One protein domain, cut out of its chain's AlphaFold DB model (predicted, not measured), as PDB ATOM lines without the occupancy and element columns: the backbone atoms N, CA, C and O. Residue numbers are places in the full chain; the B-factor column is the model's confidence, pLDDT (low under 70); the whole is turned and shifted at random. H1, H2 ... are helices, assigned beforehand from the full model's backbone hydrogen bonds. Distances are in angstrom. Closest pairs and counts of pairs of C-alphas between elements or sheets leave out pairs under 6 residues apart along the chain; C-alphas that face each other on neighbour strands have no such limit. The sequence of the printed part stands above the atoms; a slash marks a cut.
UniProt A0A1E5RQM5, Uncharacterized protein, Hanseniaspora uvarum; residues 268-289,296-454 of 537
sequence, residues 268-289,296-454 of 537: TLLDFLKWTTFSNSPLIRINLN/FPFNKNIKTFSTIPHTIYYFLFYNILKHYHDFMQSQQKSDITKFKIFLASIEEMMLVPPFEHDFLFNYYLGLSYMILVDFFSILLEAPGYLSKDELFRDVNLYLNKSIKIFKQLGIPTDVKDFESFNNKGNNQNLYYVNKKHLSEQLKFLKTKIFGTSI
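This is residues 268 to 289 and 296 to 454 of the 537 residues of an uncharacterized protein of Hanseniaspora uvarum (UniProt A0A1E5RQM5). The domain is a flattened bundle of five long helices running up and down, with H4 in the middle and H2, H3, H5 and H7 packed on it. H1 packs on H2, away from H4, while the short helix H6 lies off the bundle and touches no helix. Two long stretches with no named element, residues 296 to 309 and 422 to 434, lie far from the mean of the C-alphas. The printed part has 181 residues with seven named helices, H1 to H7 in order, and no named strand; the class is all helix. It is compact, with a radius of gyration of the C-alphas of 18.3 A, and spans 61 by 47 by 22 A.

H1, residues 268 to 279, touches H2, residues 310 to 330, opposite ways at a tilt of 37 degrees, only just steep; the closest C-alphas, Thr 277 and Ile 312, are 5.6 A apart. H2 and H3, residues 333 to 350, form a helical hairpin at a shallow tilt of 17 degrees, with the C-alphas of Phe 327 and Asp 335 closest at 5.8 A. The hub is H4, residues 359 to 381, which touches H2 the same way at 3 degrees, a shallow tilt; the closest C-alphas are those of Ile 320 and Ser 368, 6.9 A apart. H4 and H5, residues 388 to 408, form a hairpin at a shallow tilt of 20 degrees, with the C-alphas of Gly 366 and Ser 402 closest at 4.6 A. H6, residues 415 to 421, is apart from H4 and H5. H7, residues 435 to 450, touches H4 with residues 442 to 449 alone, the same way at a shallow tilt of 27 degrees; the closest C-alphas are those of Ser 377 and Ile 449, 6.4 A apart. H5 and H7 are near each other. Every O i to N i+4 pair is within hydrogen-bond range in H1, H2, H3, H4, H5 and H7; in H6 it is 1 of 3, beside 3 of 4 O i to N i+3 pairs.

H1 begins at C-alpha 268 (127.829, 139.570, 189.087) and is 16.3 A long. H2 is 30.5 A, H3 25.6 A, H4 33.6 A, H5 30.4 A and H6 10.6 A long. H7, 22.4 A, ends at C-alpha 450 (165.973, 146.323, 202.053).

The C-alphas farthest apart, Asn 289 and Pro 383, are 62.9 A apart. Residues 290 to 295 are not printed, and C-alphas 289 and 296 are 17.9 A apart across this cut. The link from H6 to H7 is long. Mean pLDDT of the printed part is 72.2, with 64 residues under 70, among them 278 to 289, 296 to 310 and 412 to 433.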
ATOM      1  N   THR A 268     128.938 138.761 189.625       78.50
ATOM      2  CA  THR A 268     127.829 139.570 189.087       78.50
ATOM      3  C   THR A 268     127.854 141.026 189.564       78.50
ATOM      4  O   THR A 268     127.357 141.909 188.863       78.50
ATOM      5  N   LEU A 269     128.448 141.299 190.734       84.94
ATOM      6  CA  LEU A 269     128.658 142.659 191.216       84.94
ATOM      7  C   LEU A 269     129.737 143.364 190.392       84.94
ATOM      8  O   LEU A 269     129.505 144.486 189.950       84.94
ATOM      9  N   LEU A 270     130.881 142.721 190.148       84.88
ATOM     10  CA  LEU A 270     131.926 143.295 189.296       84.88
ATOM     11  C   LEU A 270     131.414 143.570 187.878       84.88
ATOM     12  O   LEU A 270     131.686 144.644 187.345       84.88
ATOM     13  N   ASP A 271     130.644 142.652 187.293       85.38
ATOM     14  CA  ASP A 271     130.058 142.831 185.957       85.38
ATOM     15  C   ASP A 271     129.096 144.021 185.922       85.38
ATOM     16  O   ASP A 271     129.157 144.863 185.021       85.38
ATOM     17  N   PHE A 272     128.248 144.144 186.947       86.25
ATOM     18  CA  PHE A 272     127.381 145.305 187.101       86.25
ATOM     19  C   PHE A 272     128.193 146.599 187.232       86.25
ATOM     20  O   PHE A 272     127.894 147.582 186.554       86.25
ATOM     21  N   LEU A 273     129.243 146.606 188.056       84.56
ATOM     22  CA  LEU A 273     130.092 147.779 188.245       84.56
ATOM     23  C   LEU A 273     130.796 148.179 186.945       84.56
ATOM     24  O   LEU A 273     130.705 149.350 186.577       84.56
ATOM     25  N   LYS A 274     131.375 147.228 186.201       82.75
ATOM     26  CA  LYS A 274     131.943 147.464 184.863       82.75
ATOM     27  C   LYS A 274     130.909 148.090 183.929       82.75
ATOM     28  O   LYS A 274     131.151 149.133 183.326       82.75
ATOM     29  N   TRP A 275     129.715 147.506 183.848       83.44
ATOM     30  CA  TRP A 275     128.643 148.057 183.020       83.44
ATOM     31  C   TRP A 275     128.280 149.496 183.427       83.44
ATOM     32  O   TRP A 275     128.102 150.358 182.558       83.44
ATOM     33  N   THR A 276     128.232 149.798 184.731       76.75
ATOM     34  CA  THR A 276     127.978 151.170 185.200       76.75
ATOM     35  C   THR A 276     129.117 152.133 184.877       76.75
ATOM     36  O   THR A 276     128.837 153.291 184.564       76.75
ATOM     37  N   THR A 277     130.382 151.708 184.929       71.75
ATOM     38  CA  THR A 277     131.512 152.583 184.588       71.75
ATOM     39  C   THR A 277     131.531 152.913 183.098       71.75
ATOM     40  O   THR A 277     131.703 154.081 182.753       71.75
ATOM     41  N   PHE A 278     131.244 151.943 182.220       69.44
ATOM     42  CA  PHE A 278     131.106 152.192 180.779       69.44
ATOM     43  C   PHE A 278     129.910 153.098 180.462       69.44
ATOM     44  O   PHE A 278     130.051 154.109 179.773       69.44
ATOM     45  N   SER A 279     128.737 152.784 181.018       66.62
ATOM     46  CA  SER A 279     127.491 153.507 180.720       66.62
ATOM     47  C   SER A 279     127.495 154.957 181.212       66.62
ATOM     48  O   SER A 279     126.803 155.804 180.646       66.62
ATOM     49  N   ASN A 280     128.257 155.258 182.269       61.44
ATOM     50  CA  ASN A 280     128.388 156.607 182.825       61.44
ATOM     51  C   ASN A 280     129.760 157.234 182.523       61.44
ATOM     52  O   ASN A 280     130.176 158.140 183.247       61.44
ATOM     53  N   SER A 281     130.468 156.761 181.490       58.66
ATOM     54  CA  SER A 281     131.791 157.287 181.160       58.66
ATOM     55  C   SER A 281     131.738 158.807 180.932       58.66
ATOM     56  O   SER A 281     130.891 159.287 180.165       58.66
ATOM     57  N   PRO A 282     132.640 159.587 181.564       54.19
ATOM     58  CA  PRO A 282     132.698 161.040 181.401       54.19
ATOM     59  C   PRO A 282     133.056 161.468 179.967       54.19
ATOM     60  O   PRO A 282     132.865 162.629 179.612       54.19
ATOM     61  N   LEU A 283     133.521 160.535 179.127       51.72
ATOM     62  CA  LEU A 283     133.813 160.753 177.707       51.72
ATOM     63  C   LEU A 283     132.551 160.895 176.838       51.72
ATOM     64  O   LEU A 283     132.623 161.400 175.715       51.72
ATOM     65  N   ILE A 284     131.376 160.513 177.351       48.72
ATOM     66  CA  ILE A 284     130.101 160.704 176.654       48.72
ATOM     67  C   ILE A 284     129.704 162.184 176.773       48.72
ATOM     68  O   ILE A 284     129.118 162.617 177.771       48.72
ATOM     69  N   ARG A 285     130.024 162.980 175.740       40.22
ATOM     70  CA  ARG A 285     129.652 164.404 175.651       40.22
ATOM     71  C   ARG A 285     128.131 164.563 175.739       40.22
ATOM     72  O   ARG A 285     127.409 164.228 174.804       40.22
ATOM     73  N   ILE A 286     127.633 165.141 176.835       43.12
ATOM     74  CA  ILE A 286     126.221 165.529 176.951       43.12
ATOM     75  C   ILE A 286     126.069 167.023 176.673       43.12
ATOM     76  O   ILE A 286     126.678 167.875 177.319       43.12
ATOM     77  N   ASN A 287     125.199 167.334 175.713       33.69
ATOM     78  CA  ASN A 287     124.869 168.693 175.316       33.69
ATOM     79  C   ASN A 287     124.088 169.404 176.444       33.69
ATOM     80  O   ASN A 287     122.968 169.017 176.788       33.69
ATOM     81  N   LEU A 288     124.694 170.425 177.055       40.62
ATOM     82  CA  LEU A 288     124.180 171.108 178.255       40.62
ATOM     83  C   LEU A 288     123.042 172.107 178.014       40.62
ATOM     84  O   LEU A 288     122.563 172.708 178.973       40.62
ATOM     85  N   ASN A 289     122.578 172.281 176.780       38.16
ATOM     86  CA  ASN A 289     121.466 173.197 176.517       38.16
ATOM     87  C   ASN A 289     120.116 172.638 177.013       38.16
ATOM     88  O   ASN A 289     119.136 173.367 177.099       38.16
ATOM     89  N   PHE A 296     119.514 163.617 190.383       39.69
ATOM     90  CA  PHE A 296     120.277 163.751 191.630       39.69
ATOM     91  C   PHE A 296     121.784 163.977 191.387       39.69
ATOM     92  O   PHE A 296     122.314 163.539 190.363       39.69
ATOM     93  N   PRO A 297     122.499 164.614 192.338       40.16
ATOM     94  CA  PRO A 297     123.930 164.912 192.228       40.16
ATOM     95  C   PRO A 297     124.843 163.678 192.165       40.16
ATOM     96  O   PRO A 297     125.966 163.811 191.702       40.16
ATOM     97  N   PHE A 298     124.375 162.477 192.532       38.53
ATOM     98  CA  PHE A 298     125.170 161.248 192.390       38.53
ATOM     99  C   PHE A 298     125.600 160.948 190.947       38.53
ATOM    100  O   PHE A 298     126.566 160.219 190.754       38.53
ATOM    101  N   ASN A 299     124.895 161.485 189.941       47.66
ATOM    102  CA  ASN A 299     125.052 161.055 188.550       47.66
ATOM    103  C   ASN A 299     124.939 162.201 187.525       47.66
ATOM    104  O   ASN A 299     124.315 162.038 186.470       47.66
ATOM    105  N   LYS A 300     125.494 163.384 187.819       43.50
ATOM    106  CA  LYS A 300     125.591 164.453 186.810       43.50
ATOM    107  C   LYS A 300     126.833 164.259 185.935       43.50
ATOM    108  O   LYS A 300     127.945 164.389 186.422       43.50
ATOM    109  N   ASN A 301     126.623 164.082 184.630       39.38
ATOM    110  CA  ASN A 301     127.634 164.408 183.623       39.38
ATOM    111  C   ASN A 301     127.617 165.933 183.445       39.38
ATOM    112  O   ASN A 301     126.626 166.505 182.974       39.38
ATOM    113  N   ILE A 302     128.681 166.589 183.898       37.44
ATOM    114  CA  ILE A 302     128.888 168.041 183.825       37.44
ATOM    115  C   ILE A 302     129.629 168.367 182.509       37.44
ATOM    116  O   ILE A 302     130.442 167.567 182.060       37.44
ATOM    117  N   LYS A 303     129.372 169.542 181.889       35.25
ATOM    118  CA  LYS A 303     130.075 170.062 180.673       35.25
ATOM    119  C   LYS A 303     131.586 170.206 180.834       35.25
ATOM    120  O   LYS A 303     132.260 170.594 179.891       35.25
ATOM    121  N   THR A 304     132.102 169.993 182.027       34.59
ATOM    122  CA  THR A 304     133.510 170.103 182.342       34.59
ATOM    123  C   THR A 304     133.903 168.774 182.941       34.59
ATOM    124  O   THR A 304     133.291 168.333 183.916       34.59
ATOM    125  N   PHE A 305     134.904 168.151 182.329       41.34
ATOM    126  CA  PHE A 305     135.717 167.037 182.804       41.34
ATOM    127  C   PHE A 305     136.284 167.298 184.214       41.34
ATOM    128  O   PHE A 305     137.487 167.359 184.401       41.34
ATOM    129  N   SER A 306     135.433 167.549 185.205       43.03
ATOM    130  CA  SER A 306     135.819 168.072 186.521       43.03
ATOM    131  C   SER A 306     135.479 167.111 187.652       43.03
ATOM    132  O   SER A 306     135.961 167.304 188.759       43.03
ATOM    133  N   THR A 307     134.654 166.085 187.398       49.94
ATOM    134  CA  THR A 307     134.049 165.282 188.465       49.94
ATOM    135  C   THR A 307     133.883 163.819 188.045       49.94
ATOM    136  O   THR A 307     133.156 163.535 187.091       49.94
ATOM    137  N   ILE A 308     134.509 162.886 188.761       60.34
ATOM    138  CA  ILE A 308     134.371 161.440 188.526       60.34
ATOM    139  C   ILE A 308     133.109 160.922 189.248       60.34
ATOM    140  O   ILE A 308     132.938 161.197 190.439       60.34
ATOM    141  N   PRO A 309     132.212 160.166 188.580       66.31
ATOM    142  CA  PRO A 309     131.073 159.527 189.240       66.31
ATOM    143  C   PRO A 309     131.500 158.593 190.382       66.31
ATOM    144  O   PRO A 309     132.407 157.777 190.223       66.31
ATOM    145  N   HIS A 310     130.796 158.638 191.518       69.94
ATOM    146  CA  HIS A 310     131.137 157.828 192.700       69.94
ATOM    147  C   HIS A 310     131.157 156.313 192.450       69.94
ATOM    148  O   HIS A 310     131.898 155.585 193.110       69.94
ATOM    149  N   THR A 311     130.375 155.836 191.483       70.56
ATOM    150  CA  THR A 311     130.360 154.430 191.065       70.56
ATOM    151  C   THR A 311     131.699 153.974 190.491       70.56
ATOM    152  O   THR A 311     132.067 152.822 190.696       70.56
ATOM    153  N   ILE A 312     132.455 154.867 189.839       77.50
ATOM    154  CA  ILE A 312     133.789 154.561 189.308       77.50
ATOM    155  C   ILE A 312     134.779 154.349 190.457       77.50
ATOM    156  O   ILE A 312     135.505 153.362 190.453       77.50
ATOM    157  N   TYR A 313     134.765 155.201 191.489       81.88
ATOM    158  CA  TYR A 313     135.605 154.972 192.672       81.88
ATOM    159  C   TYR A 313     135.262 153.666 193.380       81.88
ATOM    160  O   TYR A 313     136.162 152.958 193.822       81.88
ATOM    161  N   TYR A 314     133.971 153.338 193.484       83.62
ATOM    162  CA  TYR A 314     133.552 152.078 194.089       83.62
ATOM    163  C   TYR A 314     134.000 150.870 193.256       83.62
ATOM    164  O   TYR A 314     134.465 149.891 193.827       83.62
ATOM    165  N   PHE A 315     133.928 150.955 191.923       85.75
ATOM    166  CA  PHE A 315     134.484 149.946 191.022       85.75
ATOM    167  C   PHE A 315     135.989 149.751 191.237       85.75
ATOM    168  O   PHE A 315     136.419 148.620 191.456       85.75
ATOM    169  N   LEU A 316     136.771 150.838 191.238       86.94
ATOM    170  CA  LEU A 316     138.218 150.783 191.468       86.94
ATOM    171  C   LEU A 316     138.532 150.140 192.820       86.94
ATOM    172  O   LEU A 316     139.280 149.170 192.885       86.94
ATOM    173  N   PHE A 317     137.903 150.633 193.888       88.38
ATOM    174  CA  PHE A 317     138.090 150.113 195.239       88.38
ATOM    175  C   PHE A 317     137.738 148.624 195.346       88.38
ATOM    176  O   PHE A 317     138.525 147.838 195.872       88.38
ATOM    177  N   TYR A 318     136.583 148.219 194.814       88.06
ATOM    178  CA  TYR A 318     136.137 146.828 194.842       88.06
ATOM    179  C   TYR A 318     137.085 145.911 194.058       88.06
ATOM    180  O   TYR A 318     137.426 144.832 194.540       88.06
ATOM    181  N   ASN A 319     137.554 146.342 192.883       88.19
ATOM    182  CA  ASN A 319     138.442 145.530 192.052       88.19
ATOM    183  C   ASN A 319     139.856 145.410 192.651       88.19
ATOM    184  O   ASN A 319     140.445 144.332 192.612       88.19
ATOM    185  N   ILE A 320     140.378 146.470 193.286       90.81
ATOM    186  CA  ILE A 320     141.639 146.412 194.050       90.81
ATOM    187  C   ILE A 320     141.529 145.383 195.183       90.81
ATOM    188  O   ILE A 320     142.406 144.533 195.334       90.81
ATOM    189  N   LEU A 321     140.438 145.422 195.958       89.44
ATOM    190  CA  LEU A 321     140.211 144.462 197.043       89.44
ATOM    191  C   LEU A 321     140.070 143.025 196.541       89.44
ATOM    192  O   LEU A 321     140.539 142.106 197.207       89.44
ATOM    193  N   LYS A 322     139.446 142.834 195.376       87.31
ATOM    194  CA  LYS A 322     139.332 141.525 194.738       87.31
ATOM    195  C   LYS A 322     140.703 140.944 194.407       87.31
ATOM    196  O   LYS A 322     141.014 139.852 194.862       87.31
ATOM    197  N   HIS A 323     141.546 141.702 193.703       89.50
ATOM    198  CA  HIS A 323     142.906 141.263 193.381       89.50
ATOM    199  C   HIS A 323     143.748 140.989 194.633       89.50
ATOM    200  O   HIS A 323     144.504 140.022 194.658       89.50
ATOM    201  N   TYR A 324     143.583 141.793 195.688       89.62
ATOM    202  CA  TYR A 324     144.204 141.545 196.991       89.62
ATOM    203  C   TYR A 324     143.766 140.231 197.622       89.62
ATOM    204  O   TYR A 324     144.601 139.436 198.044       89.62
ATOM    205  N   HIS A 325     142.464 139.986 197.667       87.50
ATOM    206  CA  HIS A 325     141.926 138.764 198.236       87.50
ATOM    207  C   HIS A 325     142.340 137.523 197.433       87.50
ATOM    208  O   HIS A 325     142.789 136.547 198.028       87.50
ATOM    209  N   ASP A 326     142.232 137.573 196.106       87.12
ATOM    210  CA  ASP A 326     142.575 136.455 195.223       87.12
ATOM    211  C   ASP A 326     144.065 136.096 195.351       87.12
ATOM    212  O   ASP A 326     144.401 134.927 195.544       87.12
ATOM    213  N   PHE A 327     144.952 137.100 195.381       88.19
ATOM    214  CA  PHE A 327     146.379 136.877 195.619       88.19
ATOM    215  C   PHE A 327     146.665 136.326 197.021       88.19
ATOM    216  O   PHE A 327     147.479 135.422 197.161       88.19
ATOM    217  N   MET A 328     146.008 136.824 198.072       86.56
ATOM    218  CA  MET A 328     146.231 136.310 199.431       86.56
ATOM    219  C   MET A 328     145.790 134.849 199.593       86.56
ATOM    220  O   MET A 328     146.320 134.150 200.454       86.56
ATOM    221  N   GLN A 329     144.847 134.379 198.769       84.94
ATOM    222  CA  GLN A 329     144.422 132.979 198.748       84.94
ATOM    223  C   GLN A 329     145.349 132.080 197.927       84.94
ATOM    224  O   GLN A 329     145.629 130.961 198.351       84.94
ATOM    225  N   SER A 330     145.794 132.536 196.755       85.00
ATOM    226  CA  SER A 330     146.554 131.709 195.809       85.00
ATOM    227  C   SER A 330     148.073 131.845 195.963       85.00
ATOM    228  O   SER A 330     148.805 130.885 195.728       85.00
ATOM    229  N   GLN A 331     148.543 133.047 196.310       83.94
ATOM    230  CA  GLN A 331     149.934 133.507 196.260       83.94
ATOM    231  C   GLN A 331     150.621 133.219 194.913       83.94
ATOM    232  O   GLN A 331     151.830 132.997 194.841       83.94
ATOM    233  N   GLN A 332     149.854 133.217 193.817       80.69
ATOM    234  CA  GLN A 332     150.354 132.883 192.483       80.69
ATOM    235  C   GLN A 332     150.808 134.114 191.690       80.69
ATOM    236  O   GLN A 332     150.214 135.193 191.743       80.69
ATOM    237  N   LYS A 333     151.835 133.924 190.848       79.38
ATOM    238  CA  LYS A 333     152.336 134.952 189.916       79.38
ATOM    239  C   LYS A 333     151.281 135.383 188.890       79.38
ATOM    240  O   LYS A 333     151.252 136.549 188.503       79.38
ATOM    241  N   SER A 334     150.412 134.466 188.466       85.06
ATOM    242  CA  SER A 334     149.318 134.738 187.523       85.06
ATOM    243  C   SER A 334     148.403 135.865 188.020       85.06
ATOM    244  O   SER A 334     148.016 136.733 187.240       85.06
ATOM    245  N   ASP A 335     148.125 135.914 189.323       85.31
ATOM    246  CA  ASP A 335     147.260 136.935 189.918       85.31
ATOM    247  C   ASP A 335     147.947 138.300 190.026       85.31
ATOM    248  O   ASP A 335     147.297 139.332 189.835       85.31
ATOM    249  N   ILE A 336     149.275 138.322 190.190       85.31
ATOM    250  CA  ILE A 336     150.068 139.553 190.055       85.31
ATOM    251  C   ILE A 336     149.994 140.075 188.621       85.31
ATOM    252  O   ILE A 336     149.787 141.272 188.425       85.31
ATOM    253  N   THR A 337     150.136 139.210 187.614       86.88
ATOM    254  CA  THR A 337     150.035 139.620 186.205       86.88
ATOM    255  C   THR A 337     148.657 140.210 185.902       86.88
ATOM    256  O   THR A 337     148.579 141.294 185.325       86.88
ATOM    257  N   LYS A 338     147.571 139.580 186.372       88.06
ATOM    258  CA  LYS A 338     146.208 140.130 186.245       88.06
ATOM    259  C   LYS A 338     146.083 141.506 186.904       88.06
ATOM    260  O   LYS A 338     145.491 142.412 186.322       88.06
ATOM    261  N   PHE A 339     146.662 141.685 188.094       90.50
ATOM    262  CA  PHE A 339     146.629 142.976 188.781       90.50
ATOM    263  C   PHE A 339     147.475 144.043 188.065       90.50
ATOM    264  O   PHE A 339     147.053 145.194 187.980       90.50
ATOM    265  N   LYS A 340     148.621 143.671 187.474       88.56
ATOM    266  CA  LYS A 340     149.427 144.561 186.619       88.56
ATOM    267  C   LYS A 340     148.652 145.019 185.379       88.56
ATOM    268  O   LYS A 340     148.692 146.206 185.071       88.56
ATOM    269  N   ILE A 341     147.933 144.117 184.704       89.31
ATOM    270  CA  ILE A 341     147.088 144.449 183.541       89.31
ATOM    271  C   ILE A 341     145.992 145.439 183.950       89.31
ATOM    272  O   ILE A 341     145.810 146.476 183.314       89.31
ATOM    273  N   PHE A 342     145.314 145.172 185.068       88.88
ATOM    274  CA  PHE A 342     144.332 146.106 185.614       88.88
ATOM    275  C   PHE A 342     144.955 147.476 185.925       88.88
ATOM    276  O   PHE A 342     144.378 148.504 185.574       88.88
ATOM    277  N   LEU A 343     146.149 147.519 186.516       89.38
ATOM    278  CA  LEU A 343     146.829 148.783 186.797       89.38
ATOM    279  C   LEU A 343     147.240 149.538 185.538       89.38
ATOM    280  O   LEU A 343     147.096 150.755 185.526       89.38
ATOM    281  N   ALA A 344     147.669 148.853 184.477       86.69
ATOM    282  CA  ALA A 344     147.932 149.489 183.187       86.69
ATOM    283  C   ALA A 344     146.670 150.178 182.639       86.69
ATOM    284  O   ALA A 344     146.731 151.342 182.250       86.69
ATOM    285  N   SER A 345     145.502 149.529 182.734       84.75
ATOM    286  CA  SER A 345     144.232 150.150 182.322       84.75
ATOM    287  C   SER A 345     143.861 151.390 183.156       84.75
ATOM    288  O   SER A 345     143.295 152.352 182.638       84.75
ATOM    289  N   ILE A 346     144.214 151.414 184.449       84.62
ATOM    290  CA  ILE A 346     144.026 152.596 185.308       84.62
ATOM    291  C   ILE A 346     145.042 153.692 184.953       84.62
ATOM    292  O   ILE A 346     144.678 154.868 184.927       84.62
ATOM    293  N   GLU A 347     146.298 153.329 184.679       85.00
ATOM    294  CA  GLU A 347     147.339 154.263 184.227       85.00
ATOM    295  C   GLU A 347     146.909 154.968 182.930       85.00
ATOM    296  O   GLU A 347     147.051 156.184 182.825       85.00
ATOM    297  N   GLU A 348     146.312 154.247 181.978       82.38
ATOM    298  CA  GLU A 348     145.737 154.839 180.764       82.38
ATOM    299  C   GLU A 348     144.570 155.782 181.078       82.38
ATOM    300  O   GLU A 348     144.487 156.884 180.534       82.38
ATOM    301  N   MET A 349     143.695 155.391 182.008       75.19
ATOM    302  CA  MET A 349     142.570 156.220 182.445       75.19
ATOM    303  C   MET A 349     143.033 157.542 183.077       75.19
ATOM    304  O   MET A 349     142.374 158.564 182.893       75.19
ATOM    305  N   MET A 350     144.178 157.544 183.771       77.69
ATOM    306  CA  MET A 350     144.795 158.736 184.372       77.69
ATOM    307  C   MET A 350     145.135 159.817 183.337       77.69
ATOM    308  O   MET A 350     145.088 161.001 183.664       77.69
ATOM    309  N   LEU A 351     145.460 159.428 182.099       74.38
ATOM    310  CA  LEU A 351     145.839 160.357 181.024       74.38
ATOM    311  C   LEU A 351     144.655 161.178 180.496       74.38
ATOM    312  O   LEU A 351     144.836 162.106 179.709       74.38
ATOM    313  N   VAL A 352     143.435 160.830 180.907       68.00
ATOM    314  CA  VAL A 352     142.203 161.450 180.435       68.00
ATOM    315  C   VAL A 352     141.643 162.367 181.532       68.00
ATOM    316  O   VAL A 352     141.375 161.904 182.642       68.00
ATOM    317  N   PRO A 353     141.377 163.660 181.276       56.78
ATOM    318  CA  PRO A 353     140.658 164.493 182.243       56.78
ATOM    319  C   PRO A 353     139.234 163.936 182.449       56.78
ATOM    320  O   PRO A 353     138.603 163.546 181.462       56.78
ATOM    321  N   PRO A 354     138.656 163.891 183.675       66.75
ATOM    322  CA  PRO A 354     139.092 164.475 184.962       66.75
ATOM    323  C   PRO A 354     140.156 163.713 185.774       66.75
ATOM    324  O   PRO A 354     140.539 164.203 186.835       66.75
ATOM    325  N   PHE A 355     140.575 162.514 185.366       71.25
ATOM    326  CA  PHE A 355     141.310 161.586 186.239       71.25
ATOM    327  C   PHE A 355     142.699 162.086 186.643       71.25
ATOM    328  O   PHE A 355     143.105 161.880 187.785       71.25
ATOM    329  N   GLU A 356     143.375 162.816 185.756       72.12
ATOM    330  CA  GLU A 356     144.710 163.379 185.989       72.12
ATOM    331  C   GLU A 356     144.793 164.225 187.271       72.12
ATOM    332  O   GLU A 356     145.728 164.100 188.064       72.12
ATOM    333  N   HIS A 357     143.801 165.088 187.497       69.44
ATOM    334  CA  HIS A 357     143.812 166.062 188.592       69.44
ATOM    335  C   HIS A 357     143.029 165.599 189.823       69.44
ATOM    336  O   HIS A 357     142.930 166.336 190.808       69.44
ATOM    337  N   ASP A 358     142.460 164.395 189.792       77.56
ATOM    338  CA  ASP A 358     141.620 163.922 190.879       77.56
ATOM    339  C   ASP A 358     142.443 163.327 192.031       77.56
ATOM    340  O   ASP A 358     143.220 162.385 191.866       77.56
ATOM    341  N   PHE A 359     142.248 163.868 193.238       80.19
ATOM    342  CA  PHE A 359     142.979 163.425 194.428       80.19
ATOM    343  C   PHE A 359     142.678 161.963 194.785       80.19
ATOM    344  O   PHE A 359     143.594 161.208 195.106       80.19
ATOM    345  N   LEU A 360     141.401 161.561 194.766       81.38
ATOM    346  CA  LEU A 360     140.974 160.250 195.262       81.38
ATOM    347  C   LEU A 360     141.384 159.128 194.301       81.38
ATOM    348  O   LEU A 360     141.805 158.060 194.743       81.38
ATOM    349  N   PHE A 361     141.309 159.388 192.998       83.88
ATOM    350  CA  PHE A 361     141.781 158.483 191.958       83.88
ATOM    351  C   PHE A 361     143.286 158.224 192.085       83.88
ATOM    352  O   PHE A 361     143.708 157.078 192.244       83.88
ATOM    353  N   ASN A 362     144.084 159.295 192.115       84.12
ATOM    354  CA  ASN A 362     145.533 159.206 192.285       84.12
ATOM    355  C   ASN A 362     145.906 158.543 193.622       84.12
ATOM    356  O   ASN A 362     146.860 157.771 193.690       84.12
ATOM    357  N   TYR A 363     145.132 158.777 194.685       86.19
ATOM    358  CA  TYR A 363     145.327 158.101 195.966       86.19
ATOM    359  C   TYR A 363     145.132 156.579 195.861       86.19
ATOM    360  O   TYR A 363     145.986 155.825 196.332       86.19
ATOM    361  N   TYR A 364     144.064 156.108 195.204       88.25
ATOM    362  CA  TYR A 364     143.859 154.671 194.972       88.25
ATOM    363  C   TYR A 364     144.935 154.056 194.077       88.25
ATOM    364  O   TYR A 364     145.366 152.931 194.337       88.25
ATOM    365  N   LEU A 365     145.411 154.785 193.067       88.88
ATOM    366  CA  LEU A 365     146.518 154.338 192.222       88.88
ATOM    367  C   LEU A 365     147.814 154.181 193.039       88.88
ATOM    368  O   LEU A 365     148.457 153.133 192.991       88.88
ATOM    369  N   GLY A 366     148.152 155.177 193.866       87.25
ATOM    370  CA  GLY A 366     149.305 155.127 194.771       87.25
ATOM    371  C   GLY A 366     149.251 153.950 195.751       87.25
ATOM    372  O   GLY A 366     150.257 153.251 195.924       87.25
ATOM    373  N   LEU A 367     148.076 153.687 196.339       89.25
ATOM    374  CA  LEU A 367     147.835 152.522 197.199       89.25
ATOM    375  C   LEU A 367     147.958 151.198 196.442       89.25
ATOM    376  O   LEU A 367     148.513 150.241 196.973       89.25
ATOM    377  N   SER A 368     147.481 151.135 195.201       90.88
ATOM    378  CA  SER A 368     147.556 149.916 194.392       90.88
ATOM    379  C   SER A 368     149.003 149.507 194.108       90.88
ATOM    380  O   SER A 368     149.332 148.324 194.172       90.88
ATOM    381  N   TYR A 369     149.902 150.473 193.885       90.88
ATOM    382  CA  TYR A 369     151.335 150.178 193.799       90.88
ATOM    383  C   TYR A 369     151.939 149.735 195.133       90.88
ATOM    384  O   TYR A 369     152.802 148.862 195.122       90.88
ATOM    385  N   MET A 370     151.498 150.282 196.275       89.19
ATOM    386  CA  MET A 370     151.934 149.765 197.584       89.19
ATOM    387  C   MET A 370     151.505 148.308 197.775       89.19
ATOM    388  O   MET A 370     152.294 147.504 198.258       89.19
ATOM    389  N   ILE A 371     150.284 147.963 197.359       90.75
ATOM    390  CA  ILE A 371     149.775 146.588 197.407       90.75
ATOM    391  C   ILE A 371     150.623 145.664 196.520       90.75
ATOM    392  O   ILE A 371     150.999 144.582 196.961       90.75
ATOM    393  N   LEU A 372     150.992 146.095 195.307       89.25
ATOM    394  CA  LEU A 372     151.919 145.334 194.458       89.25
ATOM    395  C   LEU A 372     153.270 145.095 195.142       89.25
ATOM    396  O   LEU A 372     153.798 143.988 195.085       89.25
ATOM    397  N   VAL A 373     153.833 146.126 195.777       88.50
ATOM    398  CA  VAL A 373     155.097 146.017 196.521       88.50
ATOM    399  C   VAL A 373     154.979 144.990 197.648       88.50
ATOM    400  O   VAL A 373     155.894 144.188 197.834       88.50
ATOM    401  N   ASP A 374     153.850 144.966 198.355       88.38
ATOM    402  CA  ASP A 374     153.583 143.981 199.402       88.38
ATOM    403  C   ASP A 374     153.457 142.553 198.835       88.38
ATOM    404  O   ASP A 374     154.080 141.630 199.360       88.38
ATOM    405  N   PHE A 375     152.771 142.360 197.699       88.75
ATOM    406  CA  PHE A 375     152.712 141.053 197.022       88.75
ATOM    407  C   PHE A 375     154.098 140.523 196.664       88.75
ATOM    408  O   PHE A 375     154.412 139.362 196.923       88.75
ATOM    409  N   PHE A 376     154.948 141.375 196.091       84.50
ATOM    410  CA  PHE A 376     156.317 140.989 195.772       84.50
ATOM    411  C   PHE A 376     157.161 140.738 197.020       84.50
ATOM    412  O   PHE A 376     157.985 139.828 197.009       84.50
ATOM    413  N   SER A 377     156.942 141.492 198.100       83.69
ATOM    414  CA  SER A 377     157.598 141.231 199.382       83.69
ATOM    415  C   SER A 377     157.234 139.855 199.937       83.69
ATOM    416  O   SER A 377     158.114 139.180 200.459       83.69
ATOM    417  N   ILE A 378     155.978 139.425 199.809       84.12
ATOM    418  CA  ILE A 378     155.535 138.086 200.226       84.12
ATOM    419  C   ILE A 378     156.178 137.009 199.344       84.12
ATOM    420  O   ILE A 378     156.660 135.998 199.847       84.12
ATOM    421  N   LEU A 379     156.261 137.235 198.029       80.38
ATOM    422  CA  LEU A 379     156.929 136.293 197.124       80.38
ATOM    423  C   LEU A 379     158.445 136.196 197.342       80.38
ATOM    424  O   LEU A 379     159.018 135.144 197.075       80.38
ATOM    425  N   LEU A 380     159.098 137.259 197.824       75.88
ATOM    426  CA  LEU A 380     160.520 137.235 198.191       75.88
ATOM    427  C   LEU A 380     160.799 136.326 199.399       75.88
ATOM    428  O   LEU A 380     161.894 135.768 199.499       75.88
ATOM    429  N   GLU A 381     159.822 136.167 200.295       72.56
ATOM    430  CA  GLU A 381     159.894 135.275 201.459       72.56
ATOM    431  C   GLU A 381     159.630 133.804 201.082       72.56
ATOM    432  O   GLU A 381     160.060 132.897 201.796       72.56
ATOM    433  N   ALA A 382     158.982 133.546 199.939       67.56
ATOM    434  CA  ALA A 382     158.686 132.202 199.452       67.56
ATOM    435  C   ALA A 382     159.864 131.616 198.633       67.56
ATOM    436  O   ALA A 382     160.201 132.129 197.561       67.56
ATOM    437  N   PRO A 383     160.498 130.511 199.073       53.06
ATOM    438  CA  PRO A 383     161.616 129.919 198.349       53.06
ATOM    439  C   PRO A 383     161.126 129.245 197.056       53.06
ATOM    440  O   PRO A 383     160.494 128.193 197.105       53.06
ATOM    441  N   GLY A 384     161.439 129.829 195.892       59.66
ATOM    442  CA  GLY A 384     161.393 129.110 194.607       59.66
ATOM    443  C   GLY A 384     160.738 129.801 193.410       59.66
ATOM    444  O   GLY A 384     160.687 129.192 192.347       59.66
ATOM    445  N   TYR A 385     160.241 131.037 193.525       55.88
ATOM    446  CA  TYR A 385     159.308 131.561 192.514       55.88
ATOM    447  C   TYR A 385     159.900 132.453 191.403       55.88
ATOM    448  O   TYR A 385     159.254 132.564 190.364       55.88
ATOM    449  N   LEU A 386     161.087 133.063 191.564       59.25
ATOM    450  CA  LEU A 386     161.776 133.908 190.557       59.25
ATOM    451  C   LEU A 386     163.238 134.188 190.966       59.25
ATOM    452  O   LEU A 386     163.612 133.965 192.121       59.25
ATOM    453  N   SER A 387     164.062 134.710 190.044       67.88
ATOM    454  CA  SER A 387     165.377 135.253 190.413       67.88
ATOM    455  C   SER A 387     165.169 136.427 191.380       67.88
ATOM    456  O   SER A 387     164.332 137.307 191.151       67.88
ATOM    457  N   LYS A 388     165.889 136.426 192.509       71.69
ATOM    458  CA  LYS A 388     165.742 137.468 193.539       71.69
ATOM    459  C   LYS A 388     165.957 138.866 192.946       71.69
ATOM    460  O   LYS A 388     165.240 139.794 193.300       71.69
ATOM    461  N   ASP A 389     166.868 138.986 191.984       75.69
ATOM    462  CA  ASP A 389     167.232 140.249 191.340       75.69
ATOM    463  C   ASP A 389     166.097 140.857 190.499       75.69
ATOM    464  O   ASP A 389     165.877 142.070 190.543       75.69
ATOM    465  N   GLU A 390     165.324 140.039 189.774       75.81
ATOM    466  CA  GLU A 390     164.157 140.517 189.015       75.81
ATOM    467  C   GLU A 390     163.049 141.019 189.943       75.81
ATOM    468  O   GLU A 390     162.476 142.086 189.709       75.81
ATOM    469  N   LEU A 391     162.793 140.293 191.035       75.44
ATOM    470  CA  LEU A 391     161.827 140.708 192.054       75.44
ATOM    471  C   LEU A 391     162.255 142.019 192.723       75.44
ATOM    472  O   LEU A 391     161.438 142.929 192.854       75.44
ATOM    473  N   PHE A 392     163.534 142.170 193.080       78.00
ATOM    474  CA  PHE A 392     164.054 143.421 193.644       78.00
ATOM    475  C   PHE A 392     163.935 144.602 192.677       78.00
ATOM    476  O   PHE A 392     163.638 145.723 193.105       78.00
ATOM    477  N   ARG A 393     164.139 144.379 191.374       82.25
ATOM    478  CA  ARG A 393     163.951 145.416 190.350       82.25
ATOM    479  C   ARG A 393     162.489 145.858 190.258       82.25
ATOM    480  O   ARG A 393     162.226 147.063 190.262       82.25
ATOM    481  N   ASP A 394     161.556 144.911 190.206       81.75
ATOM    482  CA  ASP A 394     160.117 145.197 190.133       81.75
ATOM    483  C   ASP A 394     159.627 145.919 191.396       81.75
ATOM    484  O   ASP A 394     158.948 146.946 191.310       81.75
ATOM    485  N   VAL A 395     160.041 145.452 192.576       83.31
ATOM    486  CA  VAL A 395     159.728 146.089 193.863       83.31
ATOM    487  C   VAL A 395     160.193 147.545 193.893       83.31
ATOM    488  O   VAL A 395     159.412 148.436 194.232       83.31
ATOM    489  N   ASN A 396     161.437 147.806 193.484       84.69
ATOM    490  CA  ASN A 396     161.979 149.162 193.406       84.69
ATOM    491  C   ASN A 396     161.184 150.053 192.444       84.69
ATOM    492  O   ASN A 396     160.897 151.211 192.759       84.69
ATOM    493  N   LEU A 397     160.808 149.525 191.276       87.88
ATOM    494  CA  LEU A 397     160.029 150.261 190.284       87.88
ATOM    495  C   LEU A 397     158.675 150.709 190.853       87.88
ATOM    496  O   LEU A 397     158.337 151.894 190.779       87.88
ATOM    497  N   TYR A 398     157.908 149.784 191.435       87.38
ATOM    498  CA  TYR A 398     156.562 150.080 191.936       87.38
ATOM    499  C   TYR A 398     156.579 150.915 193.220       87.38
ATOM    500  O   TYR A 398     155.744 151.811 193.372       87.38
ATOM    501  N   LEU A 399     157.569 150.715 194.093       86.12
ATOM    502  CA  LEU A 399     157.778 151.569 195.260       86.12
ATOM    503  C   LEU A 399     158.048 153.021 194.838       86.12
ATOM    504  O   LEU A 399     157.422 153.946 195.357       86.12
ATOM    505  N   ASN A 400     158.916 153.228 193.842       86.00
ATOM    506  CA  ASN A 400     159.204 154.561 193.313       86.00
ATOM    507  C   ASN A 400     157.985 155.196 192.625       86.00
ATOM    508  O   ASN A 400     157.740 156.392 192.814       86.00
ATOM    509  N   LYS A 401     157.186 154.416 191.879       87.31
ATOM    510  CA  LYS A 401     155.908 154.886 191.306       87.31
ATOM    511  C   LYS A 401     154.941 155.354 192.403       87.31
ATOM    512  O   LYS A 401     154.403 156.456 192.308       87.31
ATOM    513  N   SER A 402     154.780 154.565 193.465       86.25
ATOM    514  CA  SER A 402     153.927 154.904 194.610       86.25
ATOM    515  C   SER A 402     154.378 156.196 195.307       86.25
ATOM    516  O   SER A 402     153.587 157.125 195.486       86.25
ATOM    517  N   ILE A 403     155.679 156.313 195.604       84.69
ATOM    518  CA  ILE A 403     156.278 157.513 196.210       84.69
ATOM    519  C   ILE A 403     156.060 158.746 195.326       84.69
ATOM    520  O   ILE A 403     155.698 159.806 195.838       84.69
ATOM    521  N   LYS A 404     156.248 158.628 194.005       86.44
ATOM    522  CA  LYS A 404     156.044 159.737 193.061       86.44
ATOM    523  C   LYS A 404     154.615 160.280 193.135       86.44
ATOM    524  O   LYS A 404     154.439 161.494 193.227       86.44
ATOM    525  N   ILE A 405     153.619 159.396 193.147       83.56
ATOM    526  CA  ILE A 405     152.204 159.783 193.226       83.56
ATOM    527  C   ILE A 405     151.888 160.427 194.576       83.56
ATOM    528  O   ILE A 405     151.280 161.495 194.626       83.56
ATOM    529  N   PHE A 406     152.348 159.850 195.686       83.06
ATOM    530  CA  PHE A 406     152.110 160.445 197.002       83.06
ATOM    531  C   PHE A 406     152.780 161.812 197.169       83.06
ATOM    532  O   PHE A 406     152.163 162.719 197.734       83.06
ATOM    533  N   LYS A 407     153.974 162.010 196.596       81.25
ATOM    534  CA  LYS A 407     154.618 163.329 196.530       81.25
ATOM    535  C   LYS A 407     153.789 164.332 195.724       81.25
ATOM    536  O   LYS A 407     153.615 165.459 196.189       81.25
ATOM    537  N   GLN A 408     153.233 163.937 194.573       80.69
ATOM    538  CA  GLN A 408     152.320 164.785 193.785       80.69
ATOM    539  C   GLN A 408     151.066 165.180 194.583       80.69
ATOM    540  O   GLN A 408     150.626 166.325 194.512       80.69
ATOM    541  N   LEU A 409     150.542 164.272 195.411       72.19
ATOM    542  CA  LEU A 409     149.389 164.515 196.291       72.19
ATOM    543  C   LEU A 409     149.723 165.306 197.567       72.19
ATOM    544  O   LEU A 409     148.850 165.546 198.407       72.19
ATOM    545  N   GLY A 410     150.980 165.704 197.753       69.25
ATOM    546  CA  GLY A 410     151.420 166.422 198.944       69.25
ATOM    547  C   GLY A 410     151.412 165.575 200.223       69.25
ATOM    548  O   GLY A 410     151.174 166.098 201.323       69.25
ATOM    549  N   ILE A 411     151.593 164.259 200.093       72.44
ATOM    550  CA  ILE A 411     151.747 163.329 201.212       72.44
ATOM    551  C   ILE A 411     153.255 163.116 201.432       72.44
ATOM    552  O   ILE A 411     153.946 162.695 200.507       72.44
ATOM    553  N   PRO A 412     153.788 163.431 202.628       66.38
ATOM    554  CA  PRO A 412     155.203 163.271 202.923       66.38
ATOM    555  C   PRO A 412     155.561 161.787 202.926       66.38
ATOM    556  O   PRO A 412     154.905 160.977 203.587       66.38
ATOM    557  N   THR A 413     156.604 161.441 202.182       63.88
ATOM    558  CA  THR A 413     157.065 160.056 202.029       63.88
ATOM    559  C   THR A 413     158.305 159.756 202.864       63.88
ATOM    560  O   THR A 413     158.539 158.592 203.173       63.88
ATOM    561  N   ASP A 414     159.043 160.788 203.294       60.44
ATOM    562  CA  ASP A 414     160.183 160.694 204.210       60.44
ATOM    563  C   ASP A 414     160.166 161.821 205.271       60.44
ATOM    564  O   ASP A 414     159.488 162.837 205.127       60.44
ATOM    565  N   VAL A 415     160.939 161.660 206.357       51.91
ATOM    566  CA  VAL A 415     161.031 162.649 207.461       51.91
ATOM    567  C   VAL A 415     161.559 164.003 206.967       51.91
ATOM    568  O   VAL A 415     161.083 165.040 207.410       51.91
ATOM    569  N   LYS A 416     162.468 163.994 205.982       51.44
ATOM    570  CA  LYS A 416     163.020 165.205 205.350       51.44
ATOM    571  C   LYS A 416     161.993 165.961 204.491       51.44
ATOM    572  O   LYS A 416     162.131 167.163 204.290       51.44
ATOM    573  N   ASP A 417     160.931 165.293 204.029       51.97
ATOM    574  CA  ASP A 417     159.872 165.946 203.252       51.97
ATOM    575  C   ASP A 417     159.002 166.851 204.146       51.97
ATOM    576  O   ASP A 417     158.513 167.878 203.674       51.97
ATOM    577  N   PHE A 418     158.840 166.534 205.439       51.03
ATOM    578  CA  PHE A 418     158.013 167.322 206.369       51.03
ATOM    579  C   PHE A 418     158.486 168.778 206.512       51.03
ATOM    580  O   PHE A 418     157.655 169.682 206.603       51.03
ATOM    581  N   GLU A 419     159.797 169.022 206.465       46.16
ATOM    582  CA  GLU A 419     160.370 170.373 206.547       46.16
ATOM    583  C   GLU A 419     160.111 171.186 205.269       46.16
ATOM    584  O   GLU A 419     159.831 172.383 205.331       46.16
ATOM    585  N   SER A 420     160.095 170.527 204.105       48.06
ATOM    586  CA  SER A 420     159.785 171.162 202.815       48.06
ATOM    587  C   SER A 420     158.294 171.503 202.643       48.06
ATOM    588  O   SER A 420     157.950 172.484 201.979       48.06
ATOM    589  N   PHE A 421     157.404 170.726 203.272       49.09
ATOM    590  CA  PHE A 421     155.952 170.911 203.186       49.09
ATOM    591  C   PHE A 421     155.431 172.041 204.078       49.09
ATOM    592  O   PHE A 421     154.442 172.675 203.717       49.09
ATOM    593  N   ASN A 422     156.117 172.358 205.181       46.25
ATOM    594  CA  ASN A 422     155.759 173.503 206.024       46.25
ATOM    595  C   ASN A 422     155.967 174.860 205.320       46.25
ATOM    596  O   ASN A 422     155.318 175.834 205.692       46.25
ATOM    597  N   ASN A 423     156.798 174.918 204.269       43.31
ATOM    598  CA  ASN A 423     157.086 176.149 203.522       43.31
ATOM    599  C   ASN A 423     156.285 176.308 202.216       43.31
ATOM    600  O   ASN A 423     156.274 177.394 201.637       43.31
ATOM    601  N   LYS A 424     155.575 175.272 201.748       40.97
ATOM    602  CA  LYS A 424     154.664 175.370 200.593       40.97
ATOM    603  C   LYS A 424     153.219 175.352 201.078       40.97
ATOM    604  O   LYS A 424     152.540 174.331 201.039       40.97
ATOM    605  N   GLY A 425     152.743 176.517 201.510       37.41
ATOM    606  CA  GLY A 425     151.365 176.776 201.944       37.41
ATOM    607  C   GLY A 425     150.300 176.696 200.841       37.41
ATOM    608  O   GLY A 425     149.368 177.485 200.858       37.41
ATOM    609  N   ASN A 426     150.416 175.768 199.892       39.66
ATOM    610  CA  ASN A 426     149.445 175.554 198.825       39.66
ATOM    611  C   ASN A 426     149.267 174.054 198.604       39.66
ATOM    612  O   ASN A 426     149.956 173.454 197.792       39.66
ATOM    613  N   ASN A 427     148.354 173.457 199.363       43.06
ATOM    614  CA  ASN A 427     147.426 172.460 198.847       43.06
ATOM    615  C   ASN A 427     146.271 172.382 199.841       43.06
ATOM    616  O   ASN A 427     146.423 171.945 200.984       43.06
ATOM    617  N   GLN A 428     145.108 172.869 199.413       46.59
ATOM    618  CA  GLN A 428     143.845 172.619 200.088       46.59
ATOM    619  C   GLN A 428     143.580 171.111 200.011       46.59
ATOM    620  O   GLN A 428     142.915 170.637 199.095       46.59
ATOM    621  N   ASN A 429     144.143 170.333 200.938       46.38
ATOM    622  CA  ASN A 429     143.819 168.918 201.056       46.38
ATOM    623  C   ASN A 429     142.357 168.813 201.502       46.38
ATOM    624  O   ASN A 429     142.042 168.856 202.689       46.38
ATOM    625  N   LEU A 430     141.467 168.710 200.515       53.41
ATOM    626  CA  LEU A 430     140.021 168.549 200.678       53.41
ATOM    627  C   LEU A 430     139.653 167.231 201.382       53.41
ATOM    628  O   LEU A 430     138.556 167.116 201.922       53.41
ATOM    629  N   TYR A 431     140.573 166.261 201.417       58.41
ATOM    630  CA  TYR A 431     140.375 164.939 202.005       58.41
ATOM    631  C   TYR A 431     141.289 164.703 203.214       58.41
ATOM    632  O   TYR A 431     142.495 164.966 203.175       58.41
ATOM    633  N   TYR A 432     140.710 164.167 204.293       62.41
ATOM    634  CA  TYR A 432     141.446 163.756 205.487       62.41
ATOM    635  C   TYR A 432     142.134 162.410 205.228       62.41
ATOM    636  O   TYR A 432     141.525 161.353 205.362       62.41
ATOM    637  N   VAL A 433     143.408 162.452 204.837       68.31
ATOM    638  CA  VAL A 433     144.278 161.270 204.746       68.31
ATOM    639  C   VAL A 433     145.229 161.271 205.936       68.31
ATOM    640  O   VAL A 433     145.879 162.283 206.213       68.31
ATOM    641  N   ASN A 434     145.342 160.138 206.635       77.88
ATOM    642  CA  ASN A 434     146.309 159.978 207.718       77.88
ATOM    643  C   ASN A 434     147.730 159.835 207.145       77.88
ATOM    644  O   ASN A 434     148.256 158.735 206.983       77.88
ATOM    645  N   LYS A 435     148.345 160.982 206.832       79.25
ATOM    646  CA  LYS A 435     149.692 161.084 206.249       79.25
ATOM    647  C   LYS A 435     150.752 160.364 207.089       79.25
ATOM    648  O   LYS A 435     151.659 159.759 206.531       79.25
ATOM    649  N   LYS A 436     150.616 160.404 208.421       77.62
ATOM    650  CA  LYS A 436     151.548 159.758 209.352       77.62
ATOM    651  C   LYS A 436     151.533 158.243 209.160       77.62
ATOM    652  O   LYS A 436     152.583 157.663 208.905       77.62
ATOM    653  N   HIS A 437     150.347 157.638 209.180       82.56
ATOM    654  CA  HIS A 437     150.212 156.192 209.021       82.56
ATOM    655  C   HIS A 437     150.729 155.702 207.662       82.56
ATOM    656  O   HIS A 437     151.447 154.712 207.596       82.56
ATOM    657  N   LEU A 438     150.439 156.436 206.585       82.19
ATOM    658  CA  LEU A 438     150.923 156.073 205.252       82.19
ATOM    659  C   LEU A 438     152.456 156.154 205.159       82.19
ATOM    660  O   LEU A 438     153.093 155.269 204.592       82.19
ATOM    661  N   SER A 439     153.065 157.170 205.779       79.38
ATOM    662  CA  SER A 439     154.528 157.279 205.856       79.38
ATOM    663  C   SER A 439     155.162 156.155 206.688       79.38
ATOM    664  O   SER A 439     156.224 155.652 206.329       79.38
ATOM    665  N   GLU A 440     154.509 155.721 207.771       84.94
ATOM    666  CA  GLU A 440     154.952 154.588 208.593       84.94
ATOM    667  C   GLU A 440     154.875 153.272 207.811       84.94
ATOM    668  O   GLU A 440     155.831 152.503 207.834       84.94
ATOM    669  N   GLN A 441     153.798 153.046 207.053       85.44
ATOM    670  CA  GLN A 441     153.654 151.866 206.196       85.44
ATOM    671  C   GLN A 441     154.694 151.829 205.069       85.44
ATOM    672  O   GLN A 441     155.285 150.783 204.811       85.44
ATOM    673  N   LEU A 442     154.974 152.966 204.422       83.44
ATOM    674  CA  LEU A 442     156.028 153.047 203.404       83.44
ATOM    675  C   LEU A 442     157.416 152.770 203.991       83.44
ATOM    676  O   LEU A 442     158.215 152.074 203.366       83.44
ATOM    677  N   LYS A 443     157.706 153.287 205.193       83.38
ATOM    678  CA  LYS A 443     158.948 152.968 205.910       83.38
ATOM    679  C   LYS A 443     159.026 151.488 206.247       83.38
ATOM    680  O   LYS A 443     160.057 150.888 205.980       83.38
ATOM    681  N   PHE A 444     157.943 150.910 206.765       85.06
ATOM    682  CA  PHE A 444     157.863 149.488 207.085       85.06
ATOM    683  C   PHE A 444     158.142 148.611 205.857       85.06
ATOM    684  O   PHE A 444     158.963 147.699 205.929       85.06
ATOM    685  N   LEU A 445     157.538 148.922 204.706       81.38
ATOM    686  CA  LEU A 445     157.798 148.200 203.457       81.38
ATOM    687  C   LEU A 445     159.258 148.357 203.003       81.38
ATOM    688  O   LEU A 445     159.902 147.362 202.682       81.38
ATOM    689  N   LYS A 446     159.817 149.578 203.047       81.81
ATOM    690  CA  LYS A 446     161.244 149.817 202.752       81.81
ATOM    691  C   LYS A 446     162.151 148.973 203.658       81.81
ATOM    692  O   LYS A 446     163.059 148.316 203.157       81.81
ATOM    693  N   THR A 447     161.898 148.956 204.968       83.19
ATOM    694  CA  THR A 447     162.699 148.174 205.923       83.19
ATOM    695  C   THR A 447     162.542 146.674 205.715       83.19
ATOM    696  O   THR A 447     163.532 145.956 205.787       83.19
ATOM    697  N   LYS A 448     161.327 146.204 205.406       81.00
ATOM    698  CA  LYS A 448     161.043 144.788 205.153       81.00
ATOM    699  C   LYS A 448     161.798 144.272 203.924       81.00
ATOM    700  O   LYS A 448     162.323 143.168 203.948       81.00
ATOM    701  N   ILE A 449     161.886 145.083 202.871       75.81
ATOM    702  CA  ILE A 449     162.502 144.697 201.594       75.81
ATOM    703  C   ILE A 449     164.028 144.862 201.613       75.81
ATOM    704  O   ILE A 449     164.738 143.987 201.128       75.81
ATOM    705  N   PHE A 450     164.544 145.979 202.138       77.81
ATOM    706  CA  PHE A 450     165.973 146.323 202.053       77.81
ATOM    707  C   PHE A 450     166.759 146.053 203.344       77.81
ATOM    708  O   PHE A 450     167.964 146.299 203.389       77.81
ATOM    709  N   GLY A 451     166.099 145.576 204.405       65.94
ATOM    710  CA  GLY A 451     166.742 145.137 205.648       65.94
ATOM    711  C   GLY A 451     167.467 146.226 206.445       65.94
ATOM    712  O   GLY A 451     168.104 145.915 207.443       65.94
ATOM    713  N   THR A 452     167.389 147.496 206.037       54.28
ATOM    714  CA  THR A 452     168.127 148.597 206.666       54.28
ATOM    715  C   THR A 452     167.290 149.872 206.698       54.28
ATOM    716  O   THR A 452     166.788 150.360 205.682       54.28
ATOM    717  N   SER A 453     167.134 150.442 207.895       39.44
ATOM    718  CA  SER A 453     166.940 151.881 208.029       39.44
ATOM    719  C   SER A 453     168.105 152.548 207.312       39.44
ATOM    720  O   SER A 453     169.258 152.244 207.603       39.44
ATOM    721  N   ILE A 454     167.813 153.433 206.361       39.12
ATOM    722  CA  ILE A 454     168.811 154.335 205.792       39.12
ATOM    723  C   ILE A 454     169.247 155.257 206.936       39.12
ATOM    724  O   ILE A 454     168.701 156.345 207.120       39.12
TER     725      ILE A 454